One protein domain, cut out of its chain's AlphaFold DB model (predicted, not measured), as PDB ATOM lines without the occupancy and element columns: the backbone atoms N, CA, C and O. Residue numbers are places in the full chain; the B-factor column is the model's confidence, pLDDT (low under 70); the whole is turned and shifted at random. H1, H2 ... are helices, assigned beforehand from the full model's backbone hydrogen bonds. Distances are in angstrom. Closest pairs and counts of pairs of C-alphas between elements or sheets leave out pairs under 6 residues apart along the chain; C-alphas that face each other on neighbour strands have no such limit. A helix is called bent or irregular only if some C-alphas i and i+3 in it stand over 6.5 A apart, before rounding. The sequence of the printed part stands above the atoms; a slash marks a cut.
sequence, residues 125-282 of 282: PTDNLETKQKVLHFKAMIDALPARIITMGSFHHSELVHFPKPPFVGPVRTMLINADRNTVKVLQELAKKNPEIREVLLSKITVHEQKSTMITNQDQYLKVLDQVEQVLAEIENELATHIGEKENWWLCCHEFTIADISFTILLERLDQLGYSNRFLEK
ATOM      1  N   PRO A 125     110.825-211.402 269.035       90.75
ATOM      2  CA  PRO A 125     109.976-211.294 270.220       90.75
ATOM      3  C   PRO A 125     109.961-209.875 270.812       90.75
ATOM      4  O   PRO A 125     110.965-209.157 270.801       90.75
ATOM      5  N   THR A 126     108.804-209.440 271.315       88.62
ATOM      6  CA  THR A 126     108.606-208.086 271.892       88.62
ATOM      7  C   THR A 126     108.043-208.097 273.307       88.62
ATOM      8  O   THR A 126     108.015-207.067 273.972       88.62
ATOM      9  N   ASP A 127     107.567-209.252 273.737       86.38
ATOM     10  CA  ASP A 127     106.979-209.561 275.032       86.38
ATOM     11  C   ASP A 127     108.035-209.696 276.139       86.38
ATOM     12  O   ASP A 127     107.790-209.273 277.268       86.38
ATOM     13  N   ASN A 128     109.231-210.198 275.812       91.31
ATOM     14  CA  ASN A 128     110.363-210.287 276.732       91.31
ATOM     15  C   ASN A 128     111.585-209.514 276.197       91.31
ATOM     16  O   ASN A 128     112.129-209.825 275.136       91.31
ATOM     17  N   LEU A 129     112.035-208.502 276.952       94.31
ATOM     18  CA  LEU A 129     113.177-207.664 276.569       94.31
ATOM     19  C   LEU A 129     114.497-208.446 276.512       94.31
ATOM     20  O   LEU A 129     115.293-208.201 275.609       94.31
ATOM     21  N   GLU A 130     114.730-209.366 277.445       94.19
ATOM     22  CA  GLU A 130     115.942-210.189 277.479       94.19
ATOM     23  C   GLU A 130     115.989-211.121 276.265       94.19
ATOM     24  O   GLU A 130     116.977-211.132 275.534       94.19
ATOM     25  N   THR A 131     114.886-211.817 275.971       93.50
ATOM     26  CA  THR A 131     114.769-212.665 274.775       93.50
ATOM     27  C   THR A 131     114.976-211.855 273.500       93.50
ATOM     28  O   THR A 131     115.748-212.256 272.632       93.50
ATOM     29  N   LYS A 132     114.358-210.672 273.398       95.56
ATOM     30  CA  LYS A 132     114.569-209.765 272.264       95.56
ATOM     31  C   LYS A 132     116.044-209.400 272.093       95.56
ATOM     32  O   LYS A 132     116.557-209.418 270.976       95.56
ATOM     33  N   GLN A 133     116.721-209.042 273.184       96.56
ATOM     34  CA  GLN A 133     118.138-208.684 273.157       96.56
ATOM     35  C   GLN A 133     119.008-209.867 272.733       96.56
ATOM     36  O   GLN A 133     119.887-209.675 271.897       96.56
ATOM     37  N   LYS A 134     118.724-211.077 273.231       95.62
ATOM     38  CA  LYS A 134     119.405-212.310 272.812       95.62
ATOM     39  C   LYS A 134     119.232-212.582 271.317       95.62
ATOM     40  O   LYS A 134     120.226-212.731 270.614       95.62
ATOM     41  N   VAL A 135     117.999-212.541 270.807       96.31
ATOM     42  CA  VAL A 135     117.696-212.750 269.377       96.31
ATOM     43  C   VAL A 135     118.460-211.759 268.498       96.31
ATOM     44  O   VAL A 135     119.124-212.152 267.541       96.31
ATOM     45  N   LEU A 136     118.419-210.467 268.839       95.94
ATOM     46  CA  LEU A 136     119.140-209.438 268.084       95.94
ATOM     47  C   LEU A 136     120.661-209.595 268.188       95.94
ATOM     48  O   LEU A 136     121.366-209.339 267.213       95.94
ATOM     49  N   HIS A 137     121.166-210.021 269.347       97.31
ATOM     50  CA  HIS A 137     122.585-210.276 269.565       97.31
ATOM     51  C   HIS A 137     123.099-211.414 268.677       97.31
ATOM     52  O   HIS A 137     124.045-211.203 267.917       97.31
ATOM     53  N   PHE A 138     122.451-212.582 268.710       96.62
ATOM     54  CA  PHE A 138     122.853-213.730 267.894       96.62
ATOM     55  C   PHE A 138     122.690-213.462 266.402       96.62
ATOM     56  O   PHE A 138     123.605-213.757 265.632       96.62
ATOM     57  N   LYS A 139     121.596-212.808 265.992       95.12
ATOM     58  CA  LYS A 139     121.441-212.342 264.610       95.12
ATOM     59  C   LYS A 139     122.621-211.469 264.178       95.12
ATOM     60  O   LYS A 139     123.251-211.749 263.164       95.12
ATOM     61  N   ALA A 140     122.942-210.430 264.950       95.38
ATOM     62  CA  ALA A 140     124.022-209.506 264.607       95.38
ATOM     63  C   ALA A 140     125.393-210.201 264.564       95.38
ATOM     64  O   ALA A 140     126.218-209.883 263.708       95.38
ATOM     65  N   MET A 141     125.630-211.155 265.465       97.19
ATOM     66  CA  MET A 141     126.858-211.947 265.502       97.19
ATOM     67  C   MET A 141     127.011-212.817 264.245       97.19
ATOM     68  O   MET A 141     128.081-212.830 263.636       97.19
ATOM     69  N   ILE A 142     125.941-213.496 263.823       94.50
ATOM     70  CA  ILE A 142     125.930-214.321 262.608       94.50
ATOM     71  C   ILE A 142     126.079-213.443 261.356       94.50
ATOM     72  O   ILE A 142     126.897-213.747 260.488       94.50
ATOM     73  N   ASP A 143     125.356-212.323 261.280       90.50
ATOM     74  CA  ASP A 143     125.402-211.386 260.147       90.50
ATOM     75  C   ASP A 143     126.775-210.720 259.972       90.50
ATOM     76  O   ASP A 143     127.144-210.317 258.863       90.50
ATOM     77  N   ALA A 144     127.555-210.606 261.051       93.94
ATOM     78  CA  ALA A 144     128.913-210.072 261.002       93.94
ATOM     79  C   ALA A 144     129.896-211.007 260.274       93.94
ATOM     80  O   ALA A 144     130.949-210.549 259.814       93.94
ATOM     81  N   LEU A 145     129.570-212.297 260.128       94.44
ATOM     82  CA  LEU A 145     130.422-213.251 259.426       94.44
ATOM     83  C   LEU A 145     130.490-212.922 257.924       94.44
ATOM     84  O   LEU A 145     129.465-212.823 257.238       94.44
ATOM     85  N   PRO A 146     131.693-212.798 257.335       91.69
ATOM     86  CA  PRO A 146     131.831-212.362 255.954       91.69
ATOM     87  C   PRO A 146     131.533-213.509 254.978       91.69
ATOM     88  O   PRO A 146     132.444-214.135 254.433       91.69
ATOM     89  N   ALA A 147     130.250-213.737 254.676       88.44
ATOM     90  CA  ALA A 147     129.772-214.832 253.824       88.44
ATOM     91  C   ALA A 147     130.543-214.980 252.499       88.44
ATOM     92  O   ALA A 147     130.840-216.096 252.070       88.44
ATOM     93  N   ARG A 148     130.920-213.864 251.852       88.19
ATOM     94  CA  ARG A 148     131.742-213.887 250.627       88.19
ATOM     95  C   ARG A 148     133.144-214.439 250.876       88.19
ATOM     96  O   ARG A 148     133.624-215.196 250.041       88.19
ATOM     97  N   ILE A 149     133.798-214.036 251.964       93.94
ATOM     98  CA  ILE A 149     135.165-214.466 252.270       93.94
ATOM     99  C   ILE A 149     135.158-215.954 252.617       93.94
ATOM    100  O   ILE A 149     135.942-216.689 252.031       93.94
ATOM    101  N   ILE A 150     134.204-216.409 253.440       95.56
ATOM    102  CA  ILE A 150     133.987-217.835 253.754       95.56
ATOM    103  C   ILE A 150     133.746-218.642 252.467       95.56
ATOM    104  O   ILE A 150     134.382-219.659 252.211       95.56
ATOM    105  N   THR A 151     132.862-218.154 251.595       93.00
ATOM    106  CA  THR A 151     132.531-218.846 250.339       93.00
ATOM    107  C   THR A 151     133.740-218.921 249.406       93.00
ATOM    108  O   THR A 151     134.138-220.006 248.994       93.00
ATOM    109  N   MET A 152     134.354-217.782 249.078       93.19
ATOM    110  CA  MET A 152     135.451-217.732 248.111       93.19
ATOM    111  C   MET A 152     136.726-218.378 248.652       93.19
ATOM    112  O   MET A 152     137.400-219.085 247.908       93.19
ATOM    113  N   GLY A 153     137.045-218.194 249.934       96.00
ATOM    114  CA  GLY A 153     138.211-218.817 250.555       96.00
ATOM    115  C   GLY A 153     138.135-220.343 250.507       96.00
ATOM    116  O   GLY A 153     139.123-220.977 250.155       96.00
ATOM    117  N   SER A 154     136.948-220.935 250.679       95.94
ATOM    118  CA  SER A 154     136.742-222.383 250.497       95.94
ATOM    119  C   SER A 154     137.094-222.896 249.090       95.94
ATOM    120  O   SER A 154     137.362-224.085 248.897       95.94
ATOM    121  N   PHE A 155     137.073-222.017 248.080       94.31
ATOM    122  CA  PHE A 155     137.431-222.364 246.705       94.31
ATOM    123  C   PHE A 155     138.939-222.256 246.465       94.31
ATOM    124  O   PHE A 155     139.458-222.970 245.610       94.31
ATOM    125  N   HIS A 156     139.614-221.358 247.188       94.00
ATOM    126  CA  HIS A 156     141.057-221.136 247.098       94.00
ATOM    127  C   HIS A 156     141.863-222.106 247.969       94.00
ATOM    128  O   HIS A 156     142.937-222.522 247.548       94.00
ATOM    129  N   HIS A 157     141.313-222.497 249.118       95.38
ATOM    130  CA  HIS A 157     141.927-223.387 250.108       95.38
ATOM    131  C   HIS A 157     141.177-224.721 250.132       95.38
ATOM    132  O   HIS A 157     140.530-225.092 251.113       95.38
ATOM    133  N   SER A 158     141.163-225.404 248.983       92.81
ATOM    134  CA  SER A 158     140.377-226.631 248.780       92.81
ATOM    135  C   SER A 158     140.786-227.789 249.696       92.81
ATOM    136  O   SER A 158     140.000-228.699 249.925       92.81
ATOM    137  N   GLU A 159     142.002-227.746 250.228       94.62
ATOM    138  CA  GLU A 159     142.533-228.667 251.227       94.62
ATOM    139  C   GLU A 159     141.876-228.520 252.607       94.62
ATOM    140  O   GLU A 159     141.981-229.429 253.423       94.62
ATOM    141  N   LEU A 160     141.187-227.401 252.867       94.75
ATOM    142  CA  LEU A 160     140.473-227.143 254.122       94.75
ATOM    143  C   LEU A 160     139.006-227.605 254.099       94.75
ATOM    144  O   LEU A 160     138.306-227.406 255.093       94.75
ATOM    145  N   VAL A 161     138.516-228.157 252.982       93.88
ATOM    146  CA  VAL A 161     137.112-228.571 252.815       93.88
ATOM    147  C   VAL A 161     136.978-230.040 252.432       93.88
ATOM    148  O   VAL A 161     137.795-230.590 251.695       93.88
ATOM    149  N   HIS A 162     135.888-230.660 252.874       92.88
ATOM    150  CA  HIS A 162     135.552-232.054 252.616       92.88
ATOM    151  C   HIS A 162     134.169-232.158 251.967       92.88
ATOM    152  O   HIS A 162     133.195-231.628 252.482       92.88
ATOM    153  N   PHE A 163     134.086-232.851 250.826       88.56
ATOM    154  CA  PHE A 163     132.828-233.160 250.125       88.56
ATOM    155  C   PHE A 163     131.880-231.960 249.909       88.56
ATOM    156  O   PHE A 163     130.721-232.015 250.323       88.56
ATOM    157  N   PRO A 164     132.321-230.885 249.230       89.38
ATOM    158  CA  PRO A 164     131.436-229.760 248.955       89.38
ATOM    159  C   PRO A 164     130.216-230.191 248.141       89.38
ATOM    160  O   PRO A 164     130.318-231.017 247.226       89.38
ATOM    161  N   LYS A 165     129.068-229.598 248.458       84.12
ATOM    162  CA  LYS A 165     127.779-229.902 247.835       84.12
ATOM    163  C   LYS A 165     127.393-228.787 246.866       84.12
ATOM    164  O   LYS A 165     127.922-227.671 246.937       84.12
ATOM    165  N   PRO A 166     126.515-229.056 245.890       77.25
ATOM    166  CA  PRO A 166     126.082-227.994 245.009       77.25
ATOM    167  C   PRO A 166     125.324-226.888 245.755       77.25
ATOM    168  O   PRO A 166     124.707-227.166 246.777       77.25
ATOM    169  N   PRO A 167     125.349-225.648 245.237       73.56
ATOM    170  CA  PRO A 167     125.928-225.254 243.949       73.56
ATOM    171  C   PRO A 167     127.452-225.086 243.967       73.56
ATOM    172  O   PRO A 167     128.058-224.922 242.910       73.56
ATOM    173  N   PHE A 168     128.095-225.146 245.133       81.44
ATOM    174  CA  PHE A 168     129.514-224.837 245.309       81.44
ATOM    175  C   PHE A 168     130.440-226.001 244.953       81.44
ATOM    176  O   PHE A 168     131.372-226.324 245.683       81.44
ATOM    177  N   VAL A 169     130.238-226.592 243.779       79.69
ATOM    178  CA  VAL A 169     131.074-227.655 243.204       79.69
ATOM    179  C   VAL A 169     131.713-227.206 241.882       79.69
ATOM    180  O   VAL A 169     131.398-226.143 241.346       79.69
ATOM    181  N   GLY A 170     132.645-228.016 241.367       76.94
ATOM    182  CA  GLY A 170     133.526-227.780 240.208       76.94
ATOM    183  C   GLY A 170     133.205-226.593 239.279       76.94
ATOM    184  O   GLY A 170     133.800-225.531 239.460       76.94
ATOM    185  N   PRO A 171     132.331-226.722 238.261       76.69
ATOM    186  CA  PRO A 171     132.183-225.675 237.245       76.69
ATOM    187  C   PRO A 171     131.823-224.293 237.813       76.69
ATOM    188  O   PRO A 171     132.316-223.284 237.311       76.69
ATOM    189  N   VAL A 172     131.033-224.241 238.890       75.38
ATOM    190  CA  VAL A 172     130.652-222.989 239.562       75.38
ATOM    191  C   VAL A 172     131.832-222.375 240.299       75.38
ATOM    192  O   VAL A 172     132.089-221.187 240.119       75.38
ATOM    193  N   ARG A 173     132.590-223.161 241.077       84.12
ATOM    194  CA  ARG A 173     133.764-222.650 241.812       84.12
ATOM    195  C   ARG A 173     134.755-221.974 240.870       84.12
ATOM    196  O   ARG A 173     135.139-220.827 241.087       84.12
ATOM    197  N   THR A 174     135.127-222.661 239.785       81.00
ATOM    198  CA  THR A 174     136.053-222.119 238.779       81.00
ATOM    199  C   THR A 174     135.515-220.836 238.158       81.00
ATOM    200  O   THR A 174     136.252-219.869 237.961       81.00
ATOM    201  N   MET A 175     134.223-220.814 237.851       78.81
ATOM    202  CA  MET A 175     133.580-219.665 237.241       78.81
ATOM    203  C   MET A 175     133.547-218.448 238.183       78.81
ATOM    204  O   MET A 175     133.890-217.348 237.752       78.81
ATOM    205  N   LEU A 176     133.218-218.645 239.463       81.00
ATOM    206  CA  LEU A 176     133.214-217.591 240.480       81.00
ATOM    207  C   LEU A 176     134.623-217.045 240.751       81.00
ATOM    208  O   LEU A 176     134.790-215.828 240.804       81.00
ATOM    209  N   ILE A 177     135.644-217.910 240.833       85.25
ATOM    210  CA  ILE A 177     137.054-217.485 240.950       85.25
ATOM    211  C   ILE A 177     137.455-216.611 239.757       85.25
ATOM    212  O   ILE A 177     138.074-215.560 239.925       85.25
ATOM    213  N   ASN A 178     137.105-217.023 238.537       83.38
ATOM    214  CA  ASN A 178     137.448-216.261 237.338       83.38
ATOM    215  C   ASN A 178     136.719-214.910 237.287       83.38
ATOM    216  O   ASN A 178     137.320-213.909 236.901       83.38
ATOM    217  N   ALA A 179     135.443-214.864 237.681       78.31
ATOM    218  CA  ALA A 179     134.685-213.618 237.774       78.31
ATOM    219  C   ALA A 179     135.291-212.660 238.817       78.31
ATOM    220  O   ALA A 179     135.485-211.476 238.531       78.31
ATOM    221  N   ASP A 180     135.663-213.175 239.991       81.62
ATOM    222  CA  ASP A 180     136.324-212.401 241.043       81.62
ATOM    223  C   ASP A 180     137.663-211.815 240.564       81.62
ATOM    224  O   ASP A 180     137.853-210.599 240.619       81.62
ATOM    225  N   ARG A 181     138.527-212.643 239.955       84.88
ATOM    226  CA  ARG A 181     139.828-212.218 239.406       84.88
ATOM    227  C   ARG A 181     139.700-211.099 238.368       84.88
ATOM    228  O   ARG A 181     140.556-210.223 238.282       84.88
ATOM    229  N   ASN A 182     138.634-211.122 237.569       83.62
ATOM    230  CA  ASN A 182     138.401-210.124 236.528       83.62
ATOM    231  C   ASN A 182     137.772-208.823 237.057       83.62
ATOM    232  O   ASN A 182     137.807-207.813 236.352       83.62
ATOM    233  N   THR A 183     137.224-208.814 238.277       82.19
ATOM    234  CA  THR A 183     136.444-207.683 238.810       82.19
ATOM    235  C   THR A 183     137.261-206.393 238.872       82.19
ATOM    236  O   THR A 183     136.792-205.362 238.395       82.19
ATOM    237  N   VAL A 184     138.503-206.437 239.370       88.25
ATOM    238  CA  VAL A 184     139.371-205.244 239.456       88.25
ATOM    239  C   VAL A 184     139.618-204.638 238.076       88.25
ATOM    240  O   VAL A 184     139.447-203.435 237.892       88.25
ATOM    241  N   LYS A 185     139.934-205.470 237.075       89.62
ATOM    242  CA  LYS A 185     140.146-205.016 235.695       89.62
ATOM    243  C   LYS A 185     138.890-204.353 235.122       89.62
ATOM    244  O   LYS A 185     138.985-203.297 234.503       89.62
ATOM    245  N   VAL A 186     137.716-204.947 235.342       84.44
ATOM    246  CA  VAL A 186     136.433-204.379 234.892       84.44
ATOM    247  C   VAL A 186     136.169-203.030 235.562       84.44
ATOM    248  O   VAL A 186     135.857-202.060 234.873       84.44
ATOM    249  N   LEU A 187     136.347-202.934 236.882       81.94
ATOM    250  CA  LEU A 187     136.155-201.687 237.627       81.94
ATOM    251  C   LEU A 187     137.140-200.593 237.190       81.94
ATOM    252  O   LEU A 187     136.742-199.439 237.067       81.94
ATOM    253  N   GLN A 188     138.397-200.944 236.898       90.62
ATOM    254  CA  GLN A 188     139.397-200.003 236.383       90.62
ATOM    255  C   GLN A 188     138.996-199.447 235.013       90.62
ATOM    256  O   GLN A 188     139.088-198.242 234.783       90.62
ATOM    257  N   GLU A 189     138.519-200.299 234.103       90.19
ATOM    258  CA  GLU A 189     138.037-199.860 232.789       90.19
ATOM    259  C   GLU A 189     136.777-198.990 232.896       90.19
ATOM    260  O   GLU A 189     136.661-197.986 232.193       90.19
ATOM    261  N   LEU A 190     135.857-199.308 233.812       79.94
ATOM    262  CA  LEU A 190     134.701-198.456 234.102       79.94
ATOM    263  C   LEU A 190     135.126-197.099 234.679       79.94
ATOM    264  O   LEU A 190     134.591-196.075 234.263       79.94
ATOM    265  N   ALA A 191     136.115-197.074 235.572       85.81
ATOM    266  CA  ALA A 191     136.623-195.849 236.187       85.81
ATOM    267  C   ALA A 191     137.300-194.916 235.170       85.81
ATOM    268  O   ALA A 191     137.222-193.697 235.305       85.81
ATOM    269  N   LYS A 192     137.935-195.478 234.131       92.62
ATOM    270  CA  LYS A 192     138.482-194.704 233.002       92.62
ATOM    271  C   LYS A 192     137.383-194.094 232.130       92.62
ATOM    272  O   LYS A 192     137.556-192.989 231.630       92.62
ATOM    273  N   LYS A 193     136.282-194.824 231.923       90.06
ATOM    274  CA  LYS A 193     135.187-194.430 231.021       90.06
ATOM    275  C   LYS A 193     134.171-193.473 231.648       90.06
ATOM    276  O   LYS A 193     133.476-192.803 230.897       90.06
ATOM    277  N   ASN A 194     134.092-193.414 232.978       81.31
ATOM    278  CA  ASN A 194     133.076-192.651 233.710       81.31
ATOM    279  C   ASN A 194     133.745-191.771 234.791       81.31
ATOM    280  O   ASN A 194     133.799-192.169 235.962       81.31
ATOM    281  N   PRO A 195     134.333-190.613 234.417       89.00
ATOM    282  CA  PRO A 195     135.057-189.732 235.339       89.00
ATOM    283  C   PRO A 195     134.235-189.278 236.553       89.00
ATOM    284  O   PRO A 195     134.785-189.114 237.638       89.00
ATOM    285  N   GLU A 196     132.924-189.122 236.385       83.69
ATOM    286  CA  GLU A 196     131.975-188.640 237.388       83.69
ATOM    287  C   GLU A 196     131.738-189.619 238.549       83.69
ATOM    288  O   GLU A 196     131.444-189.191 239.660       83.69
ATOM    289  N   ILE A 197     131.915-190.926 238.323       80.62
ATOM    290  CA  ILE A 197     131.824-191.970 239.363       80.62
ATOM    291  C   ILE A 197     133.179-192.625 239.660       80.62
ATOM    292  O   ILE A 197     133.250-193.638 240.363       80.62
ATOM    293  N   ARG A 198     134.275-192.065 239.136       85.12
ATOM    294  CA  ARG A 198     135.619-192.648 239.216       85.12
ATOM    295  C   ARG A 198     136.062-192.920 240.651       85.12
ATOM    296  O   ARG A 198     136.540-194.015 240.926       85.12
ATOM    297  N   GLU A 199     135.904-191.960 241.559       88.50
ATOM    298  CA  GLU A 199     136.332-192.112 242.959       88.50
ATOM    299  C   GLU A 199     135.588-193.248 243.670       88.50
ATOM    300  O   GLU A 199     136.203-194.057 244.366       88.50
ATOM    301  N   VAL A 200     134.283-193.383 243.414       80.44
ATOM    302  CA  VAL A 200     133.460-194.481 243.947       80.44
ATOM    303  C   VAL A 200     133.951-195.832 243.423       80.44
ATOM    304  O   VAL A 200     134.045-196.799 244.179       80.44
ATOM    305  N   LEU A 201     134.294-195.917 242.135       79.81
ATOM    306  CA  LEU A 201     134.822-197.140 241.528       79.81
ATOM    307  C   LEU A 201     136.215-197.501 242.064       79.81
ATOM    308  O   LEU A 201     136.474-198.676 242.318       79.81
ATOM    309  N   LEU A 202     137.086-196.514 242.289       88.25
ATOM    310  CA  LEU A 202     138.398-196.721 242.912       88.25
ATOM    311  C   LEU A 202     138.265-197.200 244.363       88.25
ATOM    312  O   LEU A 202     138.929-198.159 244.745       88.25
ATOM    313  N   SER A 203     137.350-196.615 245.139       86.81
ATOM    314  CA  SER A 203     137.037-197.093 246.491       86.81
ATOM    315  C   SER A 203     136.557-198.551 246.483       86.81
ATOM    316  O   SER A 203     137.038-199.372 247.267       86.81
ATOM    317  N   LYS A 204     135.681-198.921 245.534       82.38
ATOM    318  CA  LYS A 204     135.250-200.318 245.346       82.38
ATOM    319  C   LYS A 204     136.413-201.255 245.010       82.38
ATOM    320  O   LYS A 204     136.419-202.380 245.504       82.38
ATOM    321  N   ILE A 205     137.387-200.810 244.209       89.06
ATOM    322  CA  ILE A 205     138.602-201.585 243.911       89.06
ATOM    323  C   ILE A 205     139.396-201.836 245.192       89.06
ATOM    324  O   ILE A 205     139.683-202.991 245.488       89.06
ATOM    325  N   THR A 206     139.672-200.802 245.991       93.00
ATOM    326  CA  THR A 206     140.419-200.952 247.250       93.00
ATOM    327  C   THR A 206     139.738-201.936 248.203       93.00
ATOM    328  O   THR A 206     140.391-202.819 248.759       93.00
ATOM    329  N   VAL A 207     138.412-201.844 248.356       87.12
ATOM    330  CA  VAL A 207     137.637-202.785 249.186       87.12
ATOM    331  C   VAL A 207     137.698-204.211 248.626       87.12
ATOM    332  O   VAL A 207     137.782-205.174 249.391       87.12
ATOM    333  N   HIS A 208     137.650-204.375 247.300       88.44
ATOM    334  CA  HIS A 208     137.772-205.682 246.652       88.44
ATOM    335  C   HIS A 208     139.155-206.297 246.875       88.44
ATOM    336  O   HIS A 208     139.243-207.469 247.222       88.44
ATOM    337  N   GLU A 209     140.222-205.514 246.730       91.62
ATOM    338  CA  GLU A 209     141.604-205.961 246.934       91.62
ATOM    339  C   GLU A 209     141.847-206.403 248.382       91.62
ATOM    340  O   GLU A 209     142.371-207.493 248.601       91.62
ATOM    341  N   GLN A 210     141.372-205.633 249.369       90.75
ATOM    342  CA  GLN A 210     141.435-206.017 250.787       90.75
ATOM    343  C   GLN A 210     140.748-207.365 251.047       90.75
ATOM    344  O   GLN A 210     141.321-208.253 251.683       90.75
ATOM    345  N   LYS A 211     139.533-207.553 250.510       90.19
ATOM    346  CA  LYS A 211     138.801-208.827 250.617       90.19
ATOM    347  C   LYS A 211     139.530-209.957 249.894       90.19
ATOM    348  O   LYS A 211     139.598-211.061 250.422       90.19
ATOM    349  N   SER A 212     140.096-209.690 248.717       91.06
ATOM    350  CA  SER A 212     140.877-210.671 247.961       91.06
ATOM    351  C   SER A 212     142.089-211.141 248.759       91.06
ATOM    352  O   SER A 212     142.356-212.337 248.772       91.06
ATOM    353  N   THR A 213     142.787-210.247 249.466       92.81
ATOM    354  CA  THR A 213     143.899-210.633 250.346       92.81
ATOM    355  C   THR A 213     143.435-211.578 251.452       92.81
ATOM    356  O   THR A 213     144.079-212.601 251.663       92.81
ATOM    357  N   MET A 214     142.307-211.285 252.111       93.31
ATOM    358  CA  MET A 214     141.729-212.173 253.133       93.31
ATOM    359  C   MET A 214     141.309-213.537 252.565       93.31
ATOM    360  O   MET A 214     141.412-214.543 253.253       93.31
ATOM    361  N   ILE A 215     140.847-213.573 251.311       94.38
ATOM    362  CA  ILE A 215     140.431-214.801 250.622       94.38
ATOM    363  C   ILE A 215     141.635-215.663 250.240       94.38
ATOM    364  O   ILE A 215     141.592-216.872 250.424       94.38
ATOM    365  N   THR A 216     142.693-215.080 249.668       94.69
ATOM    366  CA  THR A 216     143.789-215.856 249.063       94.69
ATOM    367  C   THR A 216     144.940-216.147 250.018       94.69
ATOM    368  O   THR A 216     145.698-217.081 249.779       94.69
ATOM    369  N   ASN A 217     145.115-215.351 251.076       96.94
ATOM    370  CA  ASN A 217     146.126-215.613 252.097       96.94
ATOM    371  C   ASN A 217     145.576-216.607 253.128       96.94
ATOM    372  O   ASN A 217     144.581-216.320 253.789       96.94
ATOM    373  N   GLN A 218     146.235-217.756 253.271       96.56
ATOM    374  CA  GLN A 218     145.762-218.841 254.130       96.56
ATOM    375  C   GLN A 218     145.676-218.435 255.608       96.56
ATOM    376  O   GLN A 218     144.664-218.714 256.240       96.56
ATOM    377  N   ASP A 219     146.660-217.712 256.150       97.50
ATOM    378  CA  ASP A 219     146.650-217.287 257.559       97.50
ATOM    379  C   ASP A 219     145.505-216.311 257.860       97.50
ATOM    380  O   ASP A 219     144.860-216.387 258.904       97.50
ATOM    381  N   GLN A 220     145.232-215.378 256.944       97.19
ATOM    382  CA  GLN A 220     144.100-214.457 257.078       97.19
ATOM    383  C   GLN A 220     142.768-215.195 256.935       97.19
ATOM    384  O   GLN A 220     141.820-214.883 257.651       97.19
ATOM    385  N   TYR A 221     142.703-216.187 256.047       97.88
ATOM    386  CA  TYR A 221     141.504-216.991 255.871       97.88
ATOM    387  C   TYR A 221     141.216-217.881 257.086       97.88
ATOM    388  O   TYR A 221     140.070-217.966 257.523       97.88
ATOM    389  N   LEU A 222     142.247-218.479 257.692       97.81
ATOM    390  CA  LEU A 222     142.114-219.252 258.926       97.81
ATOM    391  C   LEU A 222     141.535-218.403 260.062       97.81
ATOM    392  O   LEU A 222     140.612-218.859 260.719       97.81
ATOM    393  N   LYS A 223     141.941-217.134 260.202       97.88
ATOM    394  CA  LYS A 223     141.328-216.214 261.182       97.88
ATOM    395  C   LYS A 223     139.832-215.994 260.956       97.88
ATOM    396  O   LYS A 223     139.093-215.795 261.914       97.88
ATOM    397  N   VAL A 224     139.372-216.008 259.703       97.44
ATOM    398  CA  VAL A 224     137.935-215.927 259.391       97.44
ATOM    399  C   VAL A 224     137.227-217.218 259.800       97.44
ATOM    400  O   VAL A 224     136.124-217.159 260.332       97.44
ATOM    401  N   LEU A 225     137.852-218.381 259.601       97.81
ATOM    402  CA  LEU A 225     137.308-219.655 260.084       97.81
ATOM    403  C   LEU A 225     137.299-219.741 261.617       97.81
ATOM    404  O   LEU A 225     136.357-220.300 262.168       97.81
ATOM    405  N   ASP A 226     138.284-219.153 262.296       97.69
ATOM    406  CA  ASP A 226     138.309-219.058 263.760       97.69
ATOM    407  C   ASP A 226     137.160-218.175 264.273       97.69
ATOM    408  O   ASP A 226     136.534-218.499 265.277       97.69
ATOM    409  N   GLN A 227     136.821-217.090 263.562       98.06
ATOM    410  CA  GLN A 227     135.630-216.288 263.875       98.06
ATOM    411  C   GLN A 227     134.343-217.103 263.722       98.06
ATOM    412  O   GLN A 227     133.467-217.008 264.575       98.06
ATOM    413  N   VAL A 228     134.224-217.925 262.672       97.69
ATOM    414  CA  VAL A 228     133.075-218.836 262.518       97.69
ATOM    415  C   VAL A 228     132.994-219.804 263.699       97.69
ATOM    416  O   VAL A 228     131.920-219.971 264.265       97.69
ATOM    417  N   GLU A 229     134.116-220.405 264.105       96.75
ATOM    418  CA  GLU A 229     134.164-221.324 265.251       96.75
ATOM    419  C   GLU A 229     133.753-220.640 266.561       96.75
ATOM    420  O   GLU A 229     132.984-221.213 267.326       96.75
ATOM    421  N   GLN A 230     134.192-219.398 266.792       97.25
ATOM    422  CA  GLN A 230     133.780-218.605 267.954       97.25
ATOM    423  C   GLN A 230     132.270-218.347 267.965       97.25
ATOM    424  O   GLN A 230     131.629-218.567 268.986       97.25
ATOM    425  N   VAL A 231     131.689-217.937 266.832       97.62
ATOM    426  CA  VAL A 231     130.236-217.711 266.730       97.62
ATOM    427  C   VAL A 231     129.453-219.000 266.984       97.62
ATOM    428  O   VAL A 231     128.469-218.983 267.717       97.62
ATOM    429  N   LEU A 232     129.895-220.128 266.420       94.88
ATOM    430  CA  LEU A 232     129.259-221.426 266.660       94.88
ATOM    431  C   LEU A 232     129.380-221.868 268.124       94.88
ATOM    432  O   LEU A 232     128.427-222.422 268.662       94.88
ATOM    433  N   ALA A 233     130.508-221.594 268.783       93.81
ATOM    434  CA  ALA A 233     130.685-221.891 270.202       93.81
ATOM    435  C   ALA A 233     129.744-221.061 271.093       93.81
ATOM    436  O   ALA A 233     129.158-221.605 272.024       93.81
ATOM    437  N   GLU A 234     129.553-219.772 270.799       95.19
ATOM    438  CA  GLU A 234     128.579-218.932 271.515       95.19
ATOM    439  C   GLU A 234     127.138-219.428 271.312       95.19
ATOM    440  O   GLU A 234     126.353-219.464 272.258       95.19
ATOM    441  N   ILE A 235     126.801-219.862 270.094       91.94
ATOM    442  CA  ILE A 235     125.501-220.473 269.784       91.94
ATOM    443  C   ILE A 235     125.295-221.764 270.585       91.94
ATOM    444  O   ILE A 235     124.248-221.935 271.206       91.94
ATOM    445  N   GLU A 236     126.289-222.652 270.616       90.75
ATOM    446  CA  GLU A 236     126.221-223.899 271.383       90.75
ATOM    447  C   GLU A 236     126.074-223.625 272.887       90.75
ATOM    448  O   GLU A 236     125.274-224.273 273.563       90.75
ATOM    449  N   ASN A 237     126.791-222.624 273.409       90.44
ATOM    450  CA  ASN A 237     126.665-222.200 274.801       90.44
ATOM    451  C   ASN A 237     125.235-221.751 275.128       90.44
ATOM    452  O   ASN A 237     124.706-222.160 276.159       90.44
ATOM    453  N   GLU A 238     124.595-220.950 274.269       90.25
ATOM    454  CA  GLU A 238     123.200-220.529 274.467       90.25
ATOM    455  C   GLU A 238     122.230-221.708 274.355       90.25
ATOM    456  O   GLU A 238     121.360-221.872 275.215       90.25
ATOM    457  N   LEU A 239     122.398-222.580 273.357       87.25
ATOM    458  CA  LEU A 239     121.586-223.792 273.221       87.25
ATOM    459  C   LEU A 239     121.694-224.675 274.471       87.25
ATOM    460  O   LEU A 239     120.682-225.182 274.953       87.25
ATOM    461  N   ALA A 240     122.883-224.785 275.068       88.56
ATOM    462  CA  ALA A 240     123.107-225.526 276.306       88.56
ATOM    463  C   ALA A 240     122.433-224.902 277.544       88.56
ATOM    464  O   ALA A 240     122.263-225.597 278.548       88.56
ATOM    465  N   THR A 241     122.025-223.626 277.497       88.00
ATOM    466  CA  THR A 241     121.253-223.002 278.590       88.00
ATOM    467  C   THR A 241     119.793-223.445 278.625       88.00
ATOM    468  O   THR A 241     119.127-223.252 279.646       88.00
ATOM    469  N   HIS A 242     119.281-224.038 277.542       83.25
ATOM    470  CA  HIS A 242     117.897-224.480 277.487       83.25
ATOM    471  C   HIS A 242     117.634-225.616 278.487       83.25
ATOM    472  O   HIS A 242     118.444-226.519 278.700       83.25
ATOM    473  N   ILE A 243     116.454-225.575 279.107       79.81
ATOM    474  CA  ILE A 243     115.992-226.556 280.094       79.81
ATOM    475  C   ILE A 243     114.721-227.217 279.547       79.81
ATOM    476  O   ILE A 243     113.895-226.563 278.913       79.81
ATOM    477  N   GLY A 244     114.537-228.513 279.809       76.50
ATOM    478  CA  GLY A 244     113.334-229.259 279.420       76.50
ATOM    479  C   GLY A 244     113.506-230.097 278.152       76.50
ATOM    480  O   GLY A 244     114.616-230.494 277.800       76.50
ATOM    481  N   GLU A 245     112.391-230.427 277.500       71.12
ATOM    482  CA  GLU A 245     112.370-231.294 276.318       71.12
ATOM    483  C   GLU A 245     112.926-230.573 275.085       71.12
ATOM    484  O   GLU A 245     112.484-229.480 274.732       71.12
ATOM    485  N   LYS A 246     113.878-231.222 274.403       71.88
ATOM    486  CA  LYS A 246     114.599-230.665 273.247       71.88
ATOM    487  C   LYS A 246     113.732-230.435 272.005       71.88
ATOM    488  O   LYS A 246     114.167-229.747 271.092       71.88
ATOM    489  N   GLU A 247     112.527-231.002 271.952       67.69
ATOM    490  CA  GLU A 247     111.650-230.940 270.773       67.69
ATOM    491  C   GLU A 247     111.173-229.516 270.433       67.69
ATOM    492  O   GLU A 247     110.742-229.283 269.309       67.69
ATOM    493  N   ASN A 248     111.295-228.562 271.368       68.62
ATOM    494  CA  ASN A 248     110.895-227.161 271.185       68.62
ATOM    495  C   ASN A 248     112.041-226.169 271.458       68.62
ATOM    496  O   ASN A 248     111.801-225.068 271.957       68.62
ATOM    497  N   TRP A 249     113.294-226.579 271.246       80.19
ATOM    498  CA  TRP A 249     114.441-225.685 271.411       80.19
ATOM    499  C   TRP A 249     114.728-224.952 270.105       80.19
ATOM    500  O   TRP A 249     115.030-225.578 269.091       80.19
ATOM    501  N   TRP A 250     114.666-223.626 270.167       90.19
ATOM    502  CA  TRP A 250     115.211-222.726 269.157       90.19
ATOM    503  C   TRP A 250     116.382-221.960 269.761       90.19
ATOM    504  O   TRP A 250     116.651-222.076 270.952       90.19
ATOM    505  N   LEU A 251     117.119-221.202 268.956       88.56
ATOM    506  CA  LEU A 251     118.401-220.634 269.360       88.56
ATOM    507  C   LEU A 251     118.312-219.798 270.641       88.56
ATOM    508  O   LEU A 251     119.202-219.878 271.478       88.56
ATOM    509  N   CYS A 252     117.260-218.995 270.801       89.88
ATOM    510  CA  CYS A 252     117.158-218.051 271.920       89.88
ATOM    511  C   CYS A 252     115.952-218.279 272.841       89.88
ATOM    512  O   CYS A 252     115.877-217.649 273.900       89.88
ATOM    513  N   CYS A 253     114.965-219.072 272.419       87.12
ATOM    514  CA  CYS A 253     113.731-219.308 273.169       87.12
ATOM    515  C   CYS A 253     112.951-220.518 272.618       87.12
ATOM    516  O   CYS A 253     113.445-221.290 271.804       87.12
ATOM    517  N   HIS A 254     111.705-220.692 273.072       85.12
ATOM    518  CA  HIS A 254     110.801-221.753 272.612       85.12
ATOM    519  C   HIS A 254     110.046-221.420 271.318       85.12
ATOM    520  O   HIS A 254     109.231-222.218 270.856       85.12
ATOM    521  N   GLU A 255     110.307-220.257 270.722       86.94
ATOM    522  CA  GLU A 255     109.699-219.818 269.468       86.94
ATOM    523  C   GLU A 255     110.768-219.686 268.384       86.94
ATOM    524  O   GLU A 255     111.905-219.325 268.672       86.94
ATOM    525  N   PHE A 256     110.394-219.966 267.137       90.06
ATOM    526  CA  PHE A 256     111.275-219.775 265.992       90.06
ATOM    527  C   PHE A 256     111.430-218.279 265.687       90.06
ATOM    528  O   PHE A 256     110.438-217.559 265.550       90.06
ATOM    529  N   THR A 257     112.667-217.805 265.558       93.12
ATOM    530  CA  THR A 257     112.994-216.380 265.433       93.12
ATOM    531  C   THR A 257     113.856-216.074 264.212       93.12
ATOM    532  O   THR A 257     114.333-216.950 263.491       93.12
ATOM    533  N   ILE A 258     114.123-214.789 263.982       94.25
ATOM    534  CA  ILE A 258     115.059-214.365 262.940       94.25
ATOM    535  C   ILE A 258     116.486-214.884 263.182       94.25
ATOM    536  O   ILE A 258     117.209-215.124 262.219       94.25
ATOM    537  N   ALA A 259     116.887-215.093 264.440       93.12
ATOM    538  CA  ALA A 259     118.210-215.628 264.752       93.12
ATOM    539  C   ALA A 259     118.344-217.083 264.266       93.12
ATOM    540  O   ALA A 259     119.392-217.457 263.742       93.12
ATOM    541  N   ASP A 260     117.260-217.863 264.334       92.06
ATOM    542  CA  ASP A 260     117.189-219.227 263.797       92.06
ATOM    543  C   ASP A 260     117.288-219.255 262.272       92.06
ATOM    544  O   ASP A 260     117.971-220.113 261.709       92.06
ATOM    545  N   ILE A 261     116.666-218.287 261.586       87.81
ATOM    546  CA  ILE A 261     116.810-218.126 260.132       87.81
ATOM    547  C   ILE A 261     118.275-217.848 259.780       87.81
ATOM    548  O   ILE A 261     118.848-218.543 258.934       87.81
ATOM    549  N   SER A 262     118.899-216.853 260.423       90.19
ATOM    550  CA  SER A 262     120.301-216.505 260.165       90.19
ATOM    551  C   SER A 262     121.221-217.700 260.446       90.19
ATOM    552  O   SER A 262     122.107-218.003 259.640       90.19
ATOM    553  N   PHE A 263     120.977-218.435 261.537       91.06
ATOM    554  CA  PHE A 263     121.758-219.615 261.899       91.06
ATOM    555  C   PHE A 263     121.581-220.762 260.899       91.06
ATOM    556  O   PHE A 263     122.572-221.316 260.423       91.06
ATOM    557  N   THR A 264     120.347-221.059 260.487       88.50
ATOM    558  CA  THR A 264     120.044-222.076 259.465       88.50
ATOM    559  C   THR A 264     120.804-221.802 258.168       88.50
ATOM    560  O   THR A 264     121.378-222.708 257.566       88.50
ATOM    561  N   ILE A 265     120.870-220.539 257.746       86.25
ATOM    562  CA  ILE A 265     121.582-220.137 256.525       86.25
ATOM    563  C   ILE A 265     123.093-220.281 256.675       86.25
ATOM    564  O   ILE A 265     123.770-220.652 255.710       86.25
ATOM    565  N   LEU A 266     123.635-219.984 257.857       88.75
ATOM    566  CA  LEU A 266     125.039-220.237 258.157       88.75
ATOM    567  C   LEU A 266     125.340-221.738 258.070       88.75
ATOM    568  O   LEU A 266     126.260-222.112 257.346       88.75
ATOM    569  N   LEU A 267     124.552-222.583 258.742       88.19
ATOM    570  CA  LEU A 267     124.724-224.040 258.745       88.19
ATOM    571  C   LEU A 267     124.669-224.626 257.334       88.19
ATOM    572  O   LEU A 267     125.608-225.303 256.919       88.19
ATOM    573  N   GLU A 268     123.623-224.301 256.571       86.31
ATOM    574  CA  GLU A 268     123.467-224.752 255.185       86.31
ATOM    575  C   GLU A 268     124.660-224.313 254.328       86.31
ATOM    576  O   GLU A 268     125.205-225.090 253.549       86.31
ATOM    577  N   ARG A 269     125.127-223.069 254.491       89.31
ATOM    578  CA  ARG A 269     126.297-222.581 253.755       89.31
ATOM    579  C   ARG A 269     127.554-223.356 254.132       89.31
ATOM    580  O   ARG A 269     128.308-223.734 253.239       89.31
ATOM    581  N   LEU A 270     127.817-223.565 255.419       90.38
ATOM    582  CA  LEU A 270     128.988-224.318 255.870       90.38
ATOM    583  C   LEU A 270     128.951-225.749 255.326       90.38
ATOM    584  O   LEU A 270     129.960-226.223 254.800       90.38
ATOM    585  N   ASP A 271     127.785-226.389 255.354       87.88
ATOM    586  CA  ASP A 271     127.585-227.725 254.807       87.88
ATOM    587  C   ASP A 271     127.817-227.776 253.287       87.88
ATOM    588  O   ASP A 271     128.624-228.570 252.796       87.88
ATOM    589  N   GLN A 272     127.219-226.853 252.528       88.00
ATOM    590  CA  GLN A 272     127.413-226.774 251.078       88.00
ATOM    591  C   GLN A 272     128.869-226.504 250.677       88.00
ATOM    592  O   GLN A 272     129.343-226.998 249.650       88.00
ATOM    593  N   LEU A 273     129.608-225.727 251.471       91.88
ATOM    594  CA  LEU A 273     131.017-225.436 251.203       91.88
ATOM    595  C   LEU A 273     131.951-226.603 251.551       91.88
ATOM    596  O   LEU A 273     133.097-226.597 251.087       91.88
ATOM    597  N   GLY A 274     131.458-227.612 252.275       93.12
ATOM    598  CA  GLY A 274     132.223-228.777 252.713       93.12
ATOM    599  C   GLY A 274     132.911-228.583 254.065       93.12
ATOM    600  O   GLY A 274     134.001-229.106 254.283       93.12
ATOM    601  N   TYR A 275     132.319-227.791 254.961       95.00
ATOM    602  CA  TYR A 275     132.837-227.553 256.309       95.00
ATOM    603  C   TYR A 275     132.164-228.398 257.401       95.00
ATOM    604  O   TYR A 275     132.513-228.240 258.570       95.00
ATOM    605  N   SER A 276     131.262-229.319 257.053       89.06
ATOM    606  CA  SER A 276     130.528-230.153 258.022       89.06
ATOM    607  C   SER A 276     131.474-230.902 258.960       89.06
ATOM    608  O   SER A 276     131.378-230.748 260.170       89.06
ATOM    609  N   ASN A 277     132.500-231.571 258.429       87.31
ATOM    610  CA  ASN A 277     133.491-232.282 259.247       87.31
ATOM    611  C   ASN A 277     134.295-231.359 260.178       87.31
ATOM    612  O   ASN A 277     134.819-231.799 261.197       87.31
ATOM    613  N   ARG A 278     134.453-230.081 259.811       89.94
ATOM    614  CA  ARG A 278     135.216-229.114 260.607       89.94
ATOM    615  C   ARG A 278     134.393-228.566 261.768       89.94
ATOM    616  O   ARG A 278     134.955-228.351 262.838       89.94
ATOM    617  N   PHE A 279     133.114-228.285 261.535       88.81
ATOM    618  CA  PHE A 279     132.294-227.505 262.464       88.81
ATOM    619  C   PHE A 279     131.081-228.248 263.026       88.81
ATOM    620  O   PHE A 279     130.639-227.898 264.110       88.81
ATOM    621  N   LEU A 280     130.532-229.226 262.306       78.69
ATOM    622  CA  LEU A 280     129.227-229.833 262.602       78.69
ATOM    623  C   LEU A 280     129.323-231.287 263.087       78.69
ATOM    624  O   LEU A 280     128.411-231.762 263.749       78.69
ATOM    625  N   GLU A 281     130.402-231.999 262.752       72.75
ATOM    626  CA  GLU A 281     130.591-233.423 263.088       72.75
ATOM    627  C   GLU A 281     131.624-233.657 264.209       72.75
ATOM    628  O   GLU A 281     132.198-234.744 264.300       72.75
ATOM    629  N   LYS A 282     131.911-232.636 265.024       56.75
ATOM    630  CA  LYS A 282     132.852-232.741 266.152       56.75
ATOM    631  C   LYS A 282     132.223-233.387 267.384       56.75
ATOM    632  O   LYS A 282     131.038-233.109 267.660       56.75
TER     633      LYS A 282
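This is residues 125 to 282 of the 282 residues of an uncharacterized protein of Lamprigera yunnana (UniProt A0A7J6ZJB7). The model is a loose V of helices: H4 and H5 meet at a corner, H3b and H4 make one limb as a helical hairpin, and H5, H1 and H6 make the other, with H6 packing on H1. H2 sits at the junction, touching H3a, H4 and H5. The printed part has 158 residues with seven named helices, H1 to H7 in order, and no named strand: all helix. It is loose, with a radius of gyration of the C-alphas of 19.1 A, and spans 62 by 38 by 26 A.

H3, residues 170 to 193, was assigned as one helix by its hydrogen bonds but is bent: C-alphas 181 and 184 are 7.0 A apart, and its arms H3a, residues 170 to 181, and H3b, residues 184 to 193, stand at 42 degrees. H3b and H4, residues 195 to 216, form a hairpin at a shallow tilt of 6 degrees, closest C-alphas Ala 191 and Arg 198, 4.5 A. H2, residues 147 to 156, touches H4 at residues 211 to 216 alone, closest C-alphas Gly 153 and Ile 215, 4.6 A. H5, residues 218 to 240, touches H4 only at the corner, closest C-alphas Met 214 and Gln 220, 5.1 A. H1, residues 129 to 143, touches H6, residues 258 to 273, closest C-alphas Lys 139 and Ala 259, 4.6 A. H7, residues 276 to 279, is close to but not clearly touching H5. Every O i to N i+4 pair is within hydrogen-bond range in H1, H3a, H3b, H5 and H6, but 5 of 6 in H2 and 16 of 18 in H4; H7 is too short for one.

H1 begins at C-alpha 129 (113.177, -207.664, 276.569); H7 ends at C-alpha 279 (132.294, -227.505, 262.464). H5 measures 32.4 A and H4 30.8 A; H4 is irregular, with C-alphas 196 and 199 7.9 A apart.

The farthest C-alphas, Lys 193 and Gly 244, are 63.5 A apart. The printed part has no cut. The links H2 to H3 and H5 to H6 are long. Residues 247, 248 and 282 have pLDDT under 70.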